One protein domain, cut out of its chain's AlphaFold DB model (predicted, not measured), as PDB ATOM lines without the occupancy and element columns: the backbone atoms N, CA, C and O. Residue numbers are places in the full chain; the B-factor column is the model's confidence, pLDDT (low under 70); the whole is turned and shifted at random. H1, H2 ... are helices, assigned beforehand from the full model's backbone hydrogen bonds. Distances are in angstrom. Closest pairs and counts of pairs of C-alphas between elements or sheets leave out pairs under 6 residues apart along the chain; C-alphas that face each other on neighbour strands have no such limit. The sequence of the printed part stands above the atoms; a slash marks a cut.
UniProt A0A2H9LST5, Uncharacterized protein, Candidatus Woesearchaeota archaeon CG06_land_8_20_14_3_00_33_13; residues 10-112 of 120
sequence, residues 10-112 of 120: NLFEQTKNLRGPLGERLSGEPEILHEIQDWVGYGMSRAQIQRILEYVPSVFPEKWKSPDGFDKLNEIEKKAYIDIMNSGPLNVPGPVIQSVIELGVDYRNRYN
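This is residues 10 to 112 of the 120 residues of an uncharacterized protein of Candidatus Woesearchaeota archaeon CG06_land_8_20_14_3_00_33_13 (UniProt A0A2H9LST5). A helical hairpin, H3 and H4 side by side, is crossed by the long helix H5, which packs over H3 at a wide angle and reaches with its later part to the short helix H1. H2 lies to one side, and two long loops, residues 16 to 33 and 55 to 74, hold the two C-alphas farthest apart, those of Arg 19 and Asp 71. The printed part has 103 residues with five named helices, H1 to H5 in order along the chain, and no named strand; the class is all helix, though under half of the residues, 51, are in named elements. The whole is compact, with a radius of gyration of the C-alphas of 12.7 A, and spans 38 by 25 by 19 A, only just elongated.

H1 is residues 11 to 15, and C-alpha 11 stands at (33.643, 3.548, -1.606). H2 is residues 34 to 40, 10.3 A from first to last C-alpha. H3 is residues 46 to 54, 12.2 A long, beginning with C-alpha 46 at (34.508, 6.757, 12.689). H4 is residues 75 to 86, 16.6 A long. H5, the longest helix, is residues 94 to 111, 25.8 A long, and ends with C-alpha 111 at (26.517, -7.178, -0.328).

H3 and H5 are the hubs, touching three other helices each. They stand about perpendicular, only just, at 73 degrees, and H5 touches H3 with residues 97 to 104 alone; the closest C-alphas are those of Leu 53 and Ile 101, 6.6 A apart. H3 and H4 form a helical hairpin at a shallow tilt of 20 degrees, opposite ways, and H4 touches H3 with residues 83 to 85 alone; the closest C-alphas, of Gln 48 and Ile 84, are 5.1 A apart. H1 touches H3, the closest C-alphas being those of Phe 12 and Leu 53 at 4.9 A. H1 also touches H5, at residues 104 to 108 of H5 alone, the closest C-alphas being those of Thr 15 and Arg 108 at 5.7 A. H2 and H5 only just touch, with 3 pairs of C-alphas within 8 A and residues 96 to 100 of H5 alone; the closest, Val 40 and Val 96, are 6.3 A apart. Their lines stand at a steep tilt of 69.6 degrees, only just short of about perpendicular, and they run opposite ways. H2 and H4 are apart. In H1, H2, H3, H4 and H5 every O i to N i+4 pair is within hydrogen-bond range.

The C-alphas of Arg 19 and Asp 71 are 38.5 A apart. The printed part has no cut. The links H1 to H2 and H3 to H4 are long, with 18 and 20 residues. The mean pLDDT of the printed part is 76.7; residues 16 to 41 and 111 to 112 are under 70, and H2 has a mean of 57.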
ATOM      1  N   ASN A  10      32.623   7.367  -4.588       82.69
ATOM      2  CA  ASN A  10      33.512   6.861  -3.539       82.69
ATOM      3  C   ASN A  10      33.005   5.591  -2.836       82.69
ATOM      4  O   ASN A  10      31.809   5.284  -2.839       82.69
ATOM      5  N   LEU A  11      33.932   4.842  -2.231       81.62
ATOM      6  CA  LEU A  11      33.643   3.548  -1.606       81.62
ATOM      7  C   LEU A  11      32.750   3.670  -0.360       81.62
ATOM      8  O   LEU A  11      31.945   2.773  -0.102       81.62
ATOM      9  N   PHE A  12      32.838   4.778   0.381       82.69
ATOM     10  CA  PHE A  12      31.965   5.042   1.532       82.69
ATOM     11  C   PHE A  12      30.490   5.064   1.113       82.69
ATOM     12  O   PHE A  12      29.664   4.302   1.607       82.69
ATOM     13  N   GLU A  13      30.157   5.870   0.115       77.25
ATOM     14  CA  GLU A  13      28.792   6.012  -0.382       77.25
ATOM     15  C   GLU A  13      28.235   4.712  -1.005       77.25
ATOM     16  O   GLU A  13      27.024   4.477  -0.970       77.25
ATOM     17  N   GLN A  14      29.099   3.846  -1.547       76.44
ATOM     18  CA  GLN A  14      28.716   2.520  -2.063       76.44
ATOM     19  C   GLN A  14      28.436   1.509  -0.947       76.44
ATOM     20  O   GLN A  14      27.673   0.563  -1.144       76.44
ATOM     21  N   THR A  15      29.056   1.691   0.216       73.38
ATOM     22  CA  THR A  15      28.953   0.759   1.344       73.38
ATOM     23  C   THR A  15      27.956   1.218   2.402       73.38
ATOM     24  O   THR A  15      27.419   0.381   3.126       73.38
ATOM     25  N   LYS A  16      27.592   2.507   2.420       69.00
ATOM     26  CA  LYS A  16      26.756   3.103   3.468       69.00
ATOM     27  C   LYS A  16      25.289   2.677   3.536       69.00
ATOM     28  O   LYS A  16      24.549   3.183   4.364       69.00
ATOM     29  N   ASN A  17      24.799   1.837   2.637       62.91
ATOM     30  CA  ASN A  17      23.411   1.356   2.705       62.91
ATOM     31  C   ASN A  17      23.331  -0.171   2.616       62.91
ATOM     32  O   ASN A  17      22.252  -0.723   2.394       62.91
ATOM     33  N   LEU A  18      24.472  -0.859   2.723       62.50
ATOM     34  CA  LEU A  18      24.513  -2.312   2.643       62.50
ATOM     35  C   LEU A  18      23.915  -2.897   3.926       62.50
ATOM     36  O   LEU A  18      24.210  -2.437   5.024       62.50
ATOM     37  N   ARG A  19      23.031  -3.888   3.782       51.31
ATOM     38  CA  ARG A  19      22.375  -4.542   4.922       51.31
ATOM     39  C   ARG A  19      23.280  -5.594   5.543       51.31
ATOM     40  O   ARG A  19      23.977  -6.317   4.834       51.31
ATOM     41  N   GLY A  20      23.164  -5.739   6.855       51.03
ATOM     42  CA  GLY A  20      23.937  -6.683   7.645       51.03
ATOM     43  C   GLY A  20      24.921  -5.956   8.553       51.03
ATOM     44  O   GLY A  20      25.227  -4.786   8.304       51.03
ATOM     45  N   PRO A  21      25.427  -6.649   9.588       52.16
ATOM     46  CA  PRO A  21      26.134  -6.014  10.681       52.16
ATOM     47  C   PRO A  21      27.233  -5.086  10.184       52.16
ATOM     48  O   PRO A  21      27.235  -3.964  10.641       52.16
ATOM     49  N   LEU A  22      28.055  -5.487   9.195       49.09
ATOM     50  CA  LEU A  22      29.164  -4.704   8.620       49.09
ATOM     51  C   LEU A  22      28.775  -3.534   7.679       49.09
ATOM     52  O   LEU A  22      29.538  -2.577   7.562       49.09
ATOM     53  N   GLY A  23      27.608  -3.568   7.035       45.41
ATOM     54  CA  GLY A  23      27.191  -2.541   6.068       45.41
ATOM     55  C   GLY A  23      26.575  -1.314   6.734       45.41
ATOM     56  O   GLY A  23      26.819  -0.188   6.312       45.41
ATOM     57  N   GLU A  24      25.916  -1.530   7.872       51.09
ATOM     58  CA  GLU A  24      25.489  -0.484   8.811       51.09
ATOM     59  C   GLU A  24      26.690   0.186   9.531       51.09
ATOM     60  O   GLU A  24      26.563   1.242  10.144       51.09
ATOM     61  N   ARG A  25      27.897  -0.394   9.427       54.22
ATOM     62  CA  ARG A  25      29.147   0.120  10.045       54.22
ATOM     63  C   ARG A  25      29.946   0.989   9.109       54.22
ATOM     64  O   ARG A  25      30.499   2.005   9.519       54.22
ATOM     65  N   LEU A  26      29.969   0.596   7.843       52.31
ATOM     66  CA  LEU A  26      30.506   1.401   6.755       52.31
ATOM     67  C   LEU A  26      29.543   2.543   6.376       52.31
ATOM     68  O   LEU A  26      29.932   3.428   5.623       52.31
ATOM     69  N   SER A  27      28.319   2.558   6.931       51.78
ATOM     70  CA  SER A  27      27.326   3.621   6.739       51.78
ATOM     71  C   SER A  27      27.387   4.809   7.677       51.78
ATOM     72  O   SER A  27      26.867   5.875   7.341       51.78
ATOM     73  N   GLY A  28      28.038   4.656   8.830       45.66
ATOM     74  CA  GLY A  28      28.082   5.701   9.843       45.66
ATOM     75  C   GLY A  28      26.856   5.760  10.763       45.66
ATOM     76  O   GLY A  28      26.591   6.824  11.326       45.66
ATOM     77  N   GLU A  29      26.131   4.662  10.969       39.59
ATOM     78  CA  GLU A  29      25.206   4.559  12.106       39.59
ATOM     79  C   GLU A  29      25.986   4.297  13.427       39.59
ATOM     80  O   GLU A  29      27.092   3.750  13.402       39.59
ATOM     81  N   PRO A  30      25.487   4.763  14.590       41.38
ATOM     82  CA  PRO A  30      26.276   5.011  15.807       41.38
ATOM     83  C   PRO A  30      26.786   3.789  16.597       41.38
ATOM     84  O   PRO A  30      27.513   3.979  17.571       41.38
ATOM     85  N   GLU A  31      26.477   2.553  16.212       43.00
ATOM     86  CA  GLU A  31      26.760   1.373  17.047       43.00
ATOM     87  C   GLU A  31      27.997   0.562  16.631       43.00
ATOM     88  O   GLU A  31      27.955  -0.659  16.693       43.00
ATOM     89  N   ILE A  32      29.114   1.165  16.192       45.50
ATOM     90  CA  ILE A  32      30.317   0.376  15.854       45.50
ATOM     91  C   ILE A  32      31.639   1.053  16.189       45.50
ATOM     92  O   ILE A  32      32.147   1.890  15.444       45.50
ATOM     93  N   LEU A  33      32.276   0.542  17.242       46.22
ATOM     94  CA  LEU A  33      33.712   0.697  17.486       46.22
ATOM     95  C   LEU A  33      34.454  -0.651  17.589       46.22
ATOM     96  O   LEU A  33      35.650  -0.678  17.338       46.22
ATOM     97  N   HIS A  34      33.774  -1.771  17.868       47.69
ATOM     98  CA  HIS A  34      34.445  -3.006  18.305       47.69
ATOM     99  C   HIS A  34      34.902  -3.966  17.179       47.69
ATOM    100  O   HIS A  34      35.979  -4.531  17.284       47.69
ATOM    101  N   GLU A  35      34.200  -4.096  16.044       48.50
ATOM    102  CA  GLU A  35      34.579  -5.108  15.027       48.50
ATOM    103  C   GLU A  35      35.646  -4.662  14.004       48.50
ATOM    104  O   GLU A  35      36.412  -5.488  13.514       48.50
ATOM    105  N   ILE A  36      35.758  -3.364  13.687       53.81
ATOM    106  CA  ILE A  36      36.908  -2.852  12.905       53.81
ATOM    107  C   ILE A  36      38.181  -2.909  13.761       53.81
ATOM    108  O   ILE A  36      39.260  -3.173  13.234       53.81
ATOM    109  N   GLN A  37      38.047  -2.733  15.080       55.03
ATOM    110  CA  GLN A  37      39.128  -2.977  16.034       55.03
ATOM    111  C   GLN A  37      39.547  -4.449  16.045       55.03
ATOM    112  O   GLN A  37      40.743  -4.709  16.040       55.03
ATOM    113  N   ASP A  38      38.605  -5.390  15.977       60.00
ATOM    114  CA  ASP A  38      38.920  -6.823  15.925       60.00
ATOM    115  C   ASP A  38      39.556  -7.247  14.588       60.00
ATOM    116  O   ASP A  38      40.502  -8.030  14.577       60.00
ATOM    117  N   TRP A  39      39.083  -6.714  13.452       63.94
ATOM    118  CA  TRP A  39      39.617  -7.073  12.130       63.94
ATOM    119  C   TRP A  39      40.970  -6.426  11.839       63.94
ATOM    120  O   TRP A  39      41.885  -7.064  11.320       63.94
ATOM    121  N   VAL A  40      41.093  -5.134  12.141       67.69
ATOM    122  CA  VAL A  40      42.303  -4.361  11.849       67.69
ATOM    123  C   VAL A  40      43.300  -4.428  13.012       67.69
ATOM    124  O   VAL A  40      44.455  -4.030  12.866       67.69
ATOM    125  N   GLY A  41      42.875  -4.926  14.177       68.50
ATOM    126  CA  GLY A  41      43.681  -4.942  15.397       68.50
ATOM    127  C   GLY A  41      44.025  -3.538  15.904       68.50
ATOM    128  O   GLY A  41      44.991  -3.379  16.650       68.50
ATOM    129  N   TYR A  42      43.303  -2.503  15.452       73.06
ATOM    130  CA  TYR A  42      43.685  -1.106  15.641       73.06
ATOM    131  C   TYR A  42      42.481  -0.229  15.994       73.06
ATOM    132  O   TYR A  42      41.447  -0.253  15.324       73.06
ATOM    133  N   GLY A  43      42.630   0.585  17.040       74.25
ATOM    134  CA  GLY A  43      41.654   1.613  17.385       74.25
ATOM    135  C   GLY A  43      41.576   2.666  16.284       74.25
ATOM    136  O   GLY A  43      42.590   3.255  15.931       74.25
ATOM    137  N   MET A  44      40.392   2.940  15.744       76.44
ATOM    138  CA  MET A  44      40.177   4.069  14.833       76.44
ATOM    139  C   MET A  44      38.866   4.763  15.146       76.44
ATOM    140  O   MET A  44      37.901   4.125  15.570       76.44
ATOM    141  N   SER A  45      38.826   6.077  14.917       78.94
ATOM    142  CA  SER A  45      37.571   6.816  14.982       78.94
ATOM    143  C   SER A  45      36.748   6.597  13.710       78.94
ATOM    144  O   SER A  45      37.280   6.354  12.622       78.94
ATOM    145  N   ARG A  46      35.431   6.772  13.830       76.31
ATOM    146  CA  ARG A  46      34.508   6.757  12.689       76.31
ATOM    147  C   ARG A  46      34.939   7.712  11.575       76.31
ATOM    148  O   ARG A  46      34.907   7.350  10.405       76.31
ATOM    149  N   ALA A  47      35.325   8.933  11.938       82.69
ATOM    150  CA  ALA A  47      35.700   9.948  10.964       82.69
ATOM    151  C   ALA A  47      36.963   9.539  10.189       82.69
ATOM    152  O   ALA A  47      37.032   9.771   8.988       82.69
ATOM    153  N   GLN A  48      37.910   8.844  10.824       86.62
ATOM    154  CA  GLN A  48      39.098   8.319  10.142       86.62
ATOM    155  C   GLN A  48      38.738   7.253   9.105       86.62
ATOM    156  O   GLN A  48      39.200   7.328   7.969       86.62
ATOM    157  N   ILE A  49      37.861   6.313   9.465       84.88
ATOM    158  CA  ILE A  49      37.374   5.266   8.551       84.88
ATOM    159  C   ILE A  49      36.626   5.887   7.368       84.88
ATOM    160  O   ILE A  49      36.897   5.544   6.219       84.88
ATOM    161  N   GLN A  50      35.727   6.838   7.634       85.06
ATOM    162  CA  GLN A  50      34.989   7.540   6.586       85.06
ATOM    163  C   GLN A  50      35.940   8.228   5.601       85.06
ATOM    164  O   GLN A  50      35.808   8.023   4.397       85.06
ATOM    165  N   ARG A  51      36.940   8.975   6.092       90.12
ATOM    166  CA  ARG A  51      37.917   9.645   5.221       90.12
ATOM    167  C   ARG A  51      38.689   8.669   4.350       90.12
ATOM    168  O   ARG A  51      38.822   8.919   3.157       90.12
ATOM    169  N   ILE A  52      39.144   7.548   4.912       90.31
ATOM    170  CA  ILE A  52      39.834   6.505   4.137       90.31
ATOM    171  C   ILE A  52      38.970   6.060   2.950       90.31
ATOM    172  O   ILE A  52      39.455   6.009   1.823       90.31
ATOM    173  N   LEU A  53      37.688   5.780   3.184       87.06
ATOM    174  CA  LEU A  53      36.779   5.251   2.165       87.06
ATOM    175  C   LEU A  53      36.284   6.317   1.171       87.06
ATOM    176  O   LEU A  53      36.029   5.993   0.011       87.06
ATOM    177  N   GLU A  54      36.173   7.581   1.583       89.81
ATOM    178  CA  GLU A  54      35.882   8.713   0.689       89.81
ATOM    179  C   GLU A  54      37.013   8.961  -0.322       89.81
ATOM    180  O   GLU A  54      36.762   9.406  -1.444       89.81
ATOM    181  N   TYR A  55      38.250   8.639   0.058       91.00
ATOM    182  CA  TYR A  55      39.432   8.749  -0.795       91.00
ATOM    183  C   TYR A  55      39.602   7.602  -1.797       91.00
ATOM    184  O   TYR A  55      40.488   7.666  -2.650       91.00
ATOM    185  N   VAL A  56      38.766   6.564  -1.743       88.50
ATOM    186  CA  VAL A  56      38.792   5.454  -2.704       88.50
ATOM    187  C   VAL A  56      37.748   5.689  -3.797       88.50
ATOM    188  O   VAL A  56      36.596   5.950  -3.450       88.50
ATOM    189  N   PRO A  57      38.079   5.546  -5.099       86.81
ATOM    190  CA  PRO A  57      39.373   5.138  -5.666       86.81
ATOM    191  C   PRO A  57      40.300   6.310  -6.041       86.81
ATOM    192  O   PRO A  57      41.350   6.093  -6.643       86.81
ATOM    193  N   SER A  58      39.880   7.550  -5.769       87.50
ATOM    194  CA  SER A  58      40.471   8.772  -6.331       87.50
ATOM    195  C   SER A  58      41.901   9.050  -5.864       87.50
ATOM    196  O   SER A  58      42.722   9.507  -6.656       87.50
ATOM    197  N   VAL A  59      42.197   8.774  -4.595       90.19
ATOM    198  CA  VAL A  59      43.529   8.909  -3.995       90.19
ATOM    199  C   VAL A  59      44.127   7.537  -3.728       90.19
ATOM    200  O   VAL A  59      45.255   7.271  -4.136       90.19
ATOM    201  N   PHE A  60      43.359   6.657  -3.086       91.12
ATOM    202  CA  PHE A  60      43.776   5.284  -2.834       91.12
ATOM    203  C   PHE A  60      43.019   4.346  -3.776       91.12
ATOM    204  O   PHE A  60      41.808   4.186  -3.619       91.12
ATOM    205  N   PRO A  61      43.675   3.709  -4.761       90.12
ATOM    206  CA  PRO A  61      43.015   2.689  -5.566       90.12
ATOM    207  C   PRO A  61      42.538   1.521  -4.688       90.12
ATOM    208  O   PRO A  61      43.115   1.225  -3.651       90.12
ATOM    209  N   GLU A  62      41.532   0.775  -5.133       88.81
ATOM    210  CA  GLU A  62      40.980  -0.362  -4.365       88.81
ATOM    211  C   GLU A  62      42.005  -1.460  -4.041       88.81
ATOM    212  O   GLU A  62      41.873  -2.179  -3.058       88.81
ATOM    213  N   LYS A  63      43.040  -1.584  -4.877       90.00
ATOM    214  CA  LYS A  63      44.171  -2.503  -4.685       90.00
ATOM    215  C   LYS A  63      45.397  -1.825  -4.071       90.00
ATOM    216  O   LYS A  63      46.504  -2.341  -4.223       90.00
ATOM    217  N   TRP A  64      45.224  -0.640  -3.484       92.50
ATOM    218  CA  TRP A  64      46.315   0.118  -2.885       92.50
ATOM    219  C   TRP A  64      47.032  -0.736  -1.847       92.50
ATOM    220  O   TRP A  64      46.414  -1.469  -1.075       92.50
ATOM    221  N   LYS A  65      48.357  -0.655  -1.868       90.25
ATOM    222  CA  LYS A  65      49.225  -1.325  -0.915       90.25
ATOM    223  C   LYS A  65      49.996  -0.257  -0.180       90.25
ATOM    224  O   LYS A  65      50.549   0.640  -0.817       90.25
ATOM    225  N   SER A  66      50.015  -0.369   1.142       88.19
ATOM    226  CA  SER A  66      50.800   0.544   1.955       88.19
ATOM    227  C   SER A  66      52.259   0.469   1.518       88.19
ATOM    228  O   SER A  66      52.819  -0.630   1.511       88.19
ATOM    229  N   PRO A  67      52.903   1.596   1.185       83.50
ATOM    230  CA  PRO A  67      54.346   1.602   1.026       83.50
ATOM    231  C   PRO A  67      55.028   1.394   2.387       83.50
ATOM    232  O   PRO A  67      54.426   1.628   3.438       83.50
ATOM    233  N   ASP A  68      56.311   1.018   2.369       76.12
ATOM    234  CA  ASP A  68      57.105   0.790   3.594       76.12
ATOM    235  C   ASP A  68      57.405   2.070   4.400       76.12
ATOM    236  O   ASP A  68      58.122   2.019   5.396       76.12
ATOM    237  N   GLY A  69      56.926   3.234   3.954       73.38
ATOM    238  CA  GLY A  69      57.238   4.518   4.571       73.38
ATOM    239  C   GLY A  69      56.370   5.657   4.048       73.38
ATOM    240  O   GLY A  69      55.932   5.658   2.897       73.38
ATOM    241  N   PHE A  70      56.127   6.639   4.917       73.44
ATOM    242  CA  PHE A  70      55.355   7.847   4.604       73.44
ATOM    243  C   PHE A  70      56.027   8.717   3.526       73.44
ATOM    244  O   PHE A  70      55.360   9.369   2.728       73.44
ATOM    245  N   ASP A  71      57.356   8.707   3.475       78.31
ATOM    246  CA  ASP A  71      58.186   9.403   2.490       78.31
ATOM    247  C   ASP A  71      57.950   8.918   1.053       78.31
ATOM    248  O   ASP A  71      58.112   9.695   0.110       78.31
ATOM    249  N   LYS A  72      57.513   7.664   0.895       83.69
ATOM    250  CA  LYS A  72      57.211   7.039  -0.397       83.69
ATOM    251  C   LYS A  72      55.808   7.363  -0.927       83.69
ATOM    252  O   LYS A  72      55.503   6.992  -2.058       83.69
ATOM    253  N   LEU A  73      54.960   8.028  -0.137       85.25
ATOM    254  CA  LEU A  73      53.654   8.504  -0.597       85.25
ATOM    255  C   LEU A  73      53.832   9.679  -1.564       85.25
ATOM    256  O   LEU A  73      54.705  10.532  -1.382       85.25
ATOM    257  N   ASN A  74      52.975   9.767  -2.578       89.56
ATOM    258  CA  ASN A  74      52.914  10.963  -3.412       89.56
ATOM    259  C   ASN A  74      52.233  12.127  -2.662       89.56
ATOM    260  O   ASN A  74      51.633  11.949  -1.605       89.56
ATOM    261  N   GLU A  75      52.308  13.343  -3.206       90.25
ATOM    262  CA  GLU A  75      51.792  14.542  -2.525       90.25
ATOM    263  C   GLU A  75      50.279  14.495  -2.239       90.25
ATOM    264  O   GLU A  75      49.821  15.011  -1.217       90.25
ATOM    265  N   ILE A  76      49.494  13.840  -3.099       91.69
ATOM    266  CA  ILE A  76      48.046  13.693  -2.906       91.69
ATOM    267  C   ILE A  76      47.769  12.686  -1.785       91.69
ATOM    268  O   ILE A  76      46.965  12.962  -0.894       91.69
ATOM    269  N   GLU A  77      48.475  11.556  -1.785       91.62
ATOM    270  CA  GLU A  77      48.383  10.537  -0.736       91.62
ATOM    271  C   GLU A  77      48.826  11.085   0.625       91.62
ATOM    272  O   GLU A  77      48.140  10.863   1.619       91.62
ATOM    273  N   LYS A  78      49.917  11.863   0.683       91.12
ATOM    274  CA  LYS A  78      50.365  12.536   1.914       91.12
ATOM    275  C   LYS A  78      49.295  13.472   2.459       91.12
ATOM    276  O   LYS A  78      49.029  13.471   3.659       91.12
ATOM    277  N   LYS A  79      48.663  14.263   1.588       92.69
ATOM    278  CA  LYS A  79      47.591  15.176   1.992       92.69
ATOM    279  C   LYS A  79      46.387  14.416   2.551       92.69
ATOM    280  O   LYS A  79      45.874  14.800   3.599       92.69
ATOM    281  N   ALA A  80      45.971  13.338   1.889       91.81
ATOM    282  CA  ALA A  80      44.895  12.476   2.374       91.81
ATOM    283  C   ALA A  80      45.243  11.829   3.719       91.81
ATOM    284  O   ALA A  80      44.423  11.810   4.633       91.81
ATOM    285  N   TYR A  81      46.485  11.371   3.876       90.38
ATOM    286  CA  TYR A  81      46.987  10.809   5.125       90.38
ATOM    287  C   TYR A  81      46.916  11.824   6.275       90.38
ATOM    288  O   TYR A  81      46.451  11.495   7.364       90.38
ATOM    289  N   ILE A  82      47.310  13.078   6.034       91.06
ATOM    290  CA  ILE A  82      47.190  14.164   7.019       91.06
ATOM    291  C   ILE A  82      45.722  14.443   7.369       91.06
ATOM    292  O   ILE A  82      45.410  14.624   8.543       91.06
ATOM    293  N   ASP A  83      44.811  14.440   6.392       93.12
ATOM    294  CA  ASP A  83      43.379  14.642   6.660       93.12
ATOM    295  C   ASP A  83      42.785  13.500   7.503       93.12
ATOM    296  O   ASP A  83      42.022  13.744   8.441       93.12
ATOM    297  N   ILE A  84      43.195  12.254   7.238       90.81
ATOM    298  CA  ILE A  84      42.834  11.089   8.057       90.81
ATOM    299  C   ILE A  84      43.367  11.263   9.482       90.81
ATOM    300  O   ILE A  84      42.608  11.101  10.437       90.81
ATOM    301  N   MET A  85      44.638  11.639   9.656       89.00
ATOM    302  CA  MET A  85      45.209  11.879  10.989       89.00
ATOM    303  C   MET A  85      44.452  12.977  11.744       89.00
ATOM    304  O   MET A  85      44.126  12.792  12.907       89.00
ATOM    305  N   ASN A  86      44.092  14.078  11.083       91.31
ATOM    306  CA  ASN A  86      43.363  15.186  11.711       91.31
ATOM    307  C   ASN A  86      41.887  14.867  12.008       91.31
ATOM    308  O   ASN A  86      41.244  15.577  12.779       91.31
ATOM    309  N   SER A  87      41.341  13.807  11.409       86.38
ATOM    310  CA  SER A  87      39.946  13.394  11.589       86.38
ATOM    311  C   SER A  87      39.719  12.533  12.838       86.38
ATOM    312  O   SER A  87      38.585  12.165  13.145       86.38
ATOM    313  N   GLY A  88      40.761  12.185  13.592       84.00
ATOM    314  CA  GLY A  88      40.608  11.433  14.832       84.00
ATOM    315  C   GLY A  88      41.831  11.517  15.738       84.00
ATOM    316  O   GLY A  88      42.844  12.091  15.366       84.00
ATOM    317  N   PRO A  89      41.752  10.955  16.951       79.38
ATOM    318  CA  PRO A  89      42.818  11.092  17.940       79.38
ATOM    319  C   PRO A  89      44.007  10.142  17.712       79.38
ATOM    320  O   PRO A  89      44.978  10.204  18.461       79.38
ATOM    321  N   LEU A  90      43.925   9.231  16.735       80.44
ATOM    322  CA  LEU A  90      44.876   8.129  16.568       80.44
ATOM    323  C   LEU A  90      45.706   8.284  15.296       80.44
ATOM    324  O   LEU A  90      45.186   8.621  14.235       80.44
ATOM    325  N   ASN A  91      46.998   7.982  15.390       83.81
ATOM    326  CA  ASN A  91      47.886   7.958  14.232       83.81
ATOM    327  C   ASN A  91      47.657   6.674  13.435       83.81
ATOM    328  O   ASN A  91      48.147   5.621  13.818       83.81
ATOM    329  N   VAL A  92      46.935   6.761  12.322       85.12
ATOM    330  CA  VAL A  92      46.582   5.593  11.505       85.12
ATOM    331  C   VAL A  92      47.744   5.229  10.574       85.12
ATOM    332  O   VAL A  92      48.022   6.012   9.671       85.12
ATOM    333  N   PRO A  93      48.427   4.080  10.744       87.38
ATOM    334  CA  PRO A  93      49.520   3.677   9.863       87.38
ATOM    335  C   PRO A  93      49.002   3.166   8.507       87.38
ATOM    336  O   PRO A  93      47.887   2.657   8.394       87.38
ATOM    337  N   GLY A  94      49.835   3.232   7.468       88.06
ATOM    338  CA  GLY A  94      49.467   2.796   6.114       88.06
ATOM    339  C   GLY A  94      48.879   1.372   6.012       88.06
ATOM    340  O   GLY A  94      47.851   1.214   5.354       88.06
ATOM    341  N   PRO A  95      49.414   0.334   6.692       89.56
ATOM    342  CA  PRO A  95      48.821  -1.009   6.658       89.56
ATOM    343  C   PRO A  95      47.393  -1.076   7.221       89.56
ATOM    344  O   PRO A  95      46.577  -1.884   6.775       89.56
ATOM    345  N   VAL A  96      47.066  -0.197   8.170       87.81
ATOM    346  CA  VAL A  96      45.714  -0.066   8.727       87.81
ATOM    347  C   VAL A  96      44.788   0.579   7.692       87.81
ATOM    348  O   VAL A  96      43.696   0.066   7.465       87.81
ATOM    349  N   ILE A  97      45.248   1.620   6.982       89.31
ATOM    350  CA  ILE A  97      44.518   2.212   5.842       89.31
ATOM    351  C   ILE A  97      44.233   1.144   4.778       89.31
ATOM    352  O   ILE A  97      43.088   0.991   4.356       89.31
ATOM    353  N   GLN A  98      45.243   0.359   4.392       91.31
ATOM    354  CA  GLN A  98      45.091  -0.734   3.425       91.31
ATOM    355  C   GLN A  98      44.022  -1.736   3.881       91.31
ATOM    356  O   GLN A  98      43.146  -2.090   3.095       91.31
ATOM    357  N   SER A  99      44.065  -2.159   5.145       87.06
ATOM    358  CA  SER A  99      43.115  -3.134   5.698       87.06
ATOM    359  C   SER A  99      41.670  -2.622   5.651       87.06
ATOM    360  O   SER A  99      40.754  -3.378   5.336       87.06
ATOM    361  N   VAL A 100      41.454  -1.326   5.912       86.56
ATOM    362  CA  VAL A 100      40.129  -0.686   5.805       86.56
ATOM    363  C   VAL A 100      39.636  -0.661   4.357       86.56
ATOM    364  O   VAL A 100      38.465  -0.950   4.111       86.56
ATOM    365  N   ILE A 101      40.512  -0.350   3.396       88.75
ATOM    366  CA  ILE A 101      40.168  -0.361   1.965       88.75
ATOM    367  C   ILE A 101      39.781  -1.776   1.525       88.75
ATOM    368  O   ILE A 101      38.724  -1.958   0.920       88.75
ATOM    369  N   GLU A 102      40.597  -2.779   1.863       87.69
ATOM    370  CA  GLU A 102      40.344  -4.188   1.535       87.69
ATOM    371  C   GLU A 102      38.995  -4.657   2.094       87.69
ATOM    372  O   GLU A 102      38.204  -5.269   1.371       87.69
ATOM    373  N   LEU A 103      38.692  -4.295   3.344       82.94
ATOM    374  CA  LEU A 103      37.415  -4.605   3.978       82.94
ATOM    375  C   LEU A 103      36.236  -3.931   3.263       82.94
ATOM    376  O   LEU A 103      35.243  -4.591   2.963       82.94
ATOM    377  N   GLY A 104      36.341  -2.635   2.956       81.62
ATOM    378  CA  GLY A 104      35.287  -1.901   2.252       81.62
ATOM    379  C   GLY A 104      34.995  -2.478   0.862       81.62
ATOM    380  O   GLY A 104      33.831  -2.612   0.476       81.62
ATOM    381  N   VAL A 105      36.038  -2.880   0.128       84.06
ATOM    382  CA  VAL A 105      35.923  -3.511  -1.196       84.06
ATOM    383  C   VAL A 105      35.272  -4.889  -1.099       84.06
ATOM    384  O   VAL A 105      34.340  -5.173  -1.853       84.06
ATOM    385  N   ASP A 106      35.723  -5.737  -0.172       81.06
ATOM    386  CA  ASP A 106      35.121  -7.053   0.069       81.06
ATOM    387  C   ASP A 106      33.633  -6.915   0.414       81.06
ATOM    388  O   ASP A 106      32.787  -7.591  -0.178       81.06
ATOM    389  N   TYR A 107      33.291  -5.959   1.280       75.56
ATOM    390  CA  TYR A 107      31.914  -5.745   1.701       75.56
ATOM    391  C   TYR A 107      31.014  -5.252   0.571       75.56
ATOM    392  O   TYR A 107      29.928  -5.799   0.353       75.56
ATOM    393  N   ARG A 108      31.489  -4.279  -0.213       80.81
ATOM    394  CA  ARG A 108      30.811  -3.866  -1.443       80.81
ATOM    395  C   ARG A 108      30.577  -5.067  -2.357       80.81
ATOM    396  O   ARG A 108      29.459  -5.277  -2.806       80.81
ATOM    397  N   ASN A 109      31.600  -5.872  -2.627       80.00
ATOM    398  CA  ASN A 109      31.486  -6.982  -3.576       80.00
ATOM    399  C   ASN A 109      30.524  -8.082  -3.089       80.00
ATOM    400  O   ASN A 109      29.844  -8.714  -3.900       80.00
ATOM    401  N   ARG A 110      30.448  -8.311  -1.774       72.75
ATOM    402  CA  ARG A 110      29.560  -9.321  -1.181       72.75
ATOM    403  C   ARG A 110      28.104  -8.877  -1.115       72.75
ATOM    404  O   ARG A 110      27.225  -9.680  -1.417       72.75
ATOM    405  N   TYR A 111      27.853  -7.626  -0.728       68.50
ATOM    406  CA  TYR A 111      26.517  -7.178  -0.328       68.50
ATOM    407  C   TYR A 111      25.893  -6.135  -1.258       68.50
ATOM    408  O   TYR A 111      24.684  -5.933  -1.195       68.50
ATOM    409  N   ASN A 112      26.655  -5.518  -2.168       64.94
ATOM    410  CA  ASN A 112      26.120  -4.609  -3.192       64.94
ATOM    411  C   ASN A 112      25.536  -5.360  -4.408       64.94
ATOM    412  O   ASN A 112      25.452  -4.815  -5.509       64.94
TER     413      ASN A 112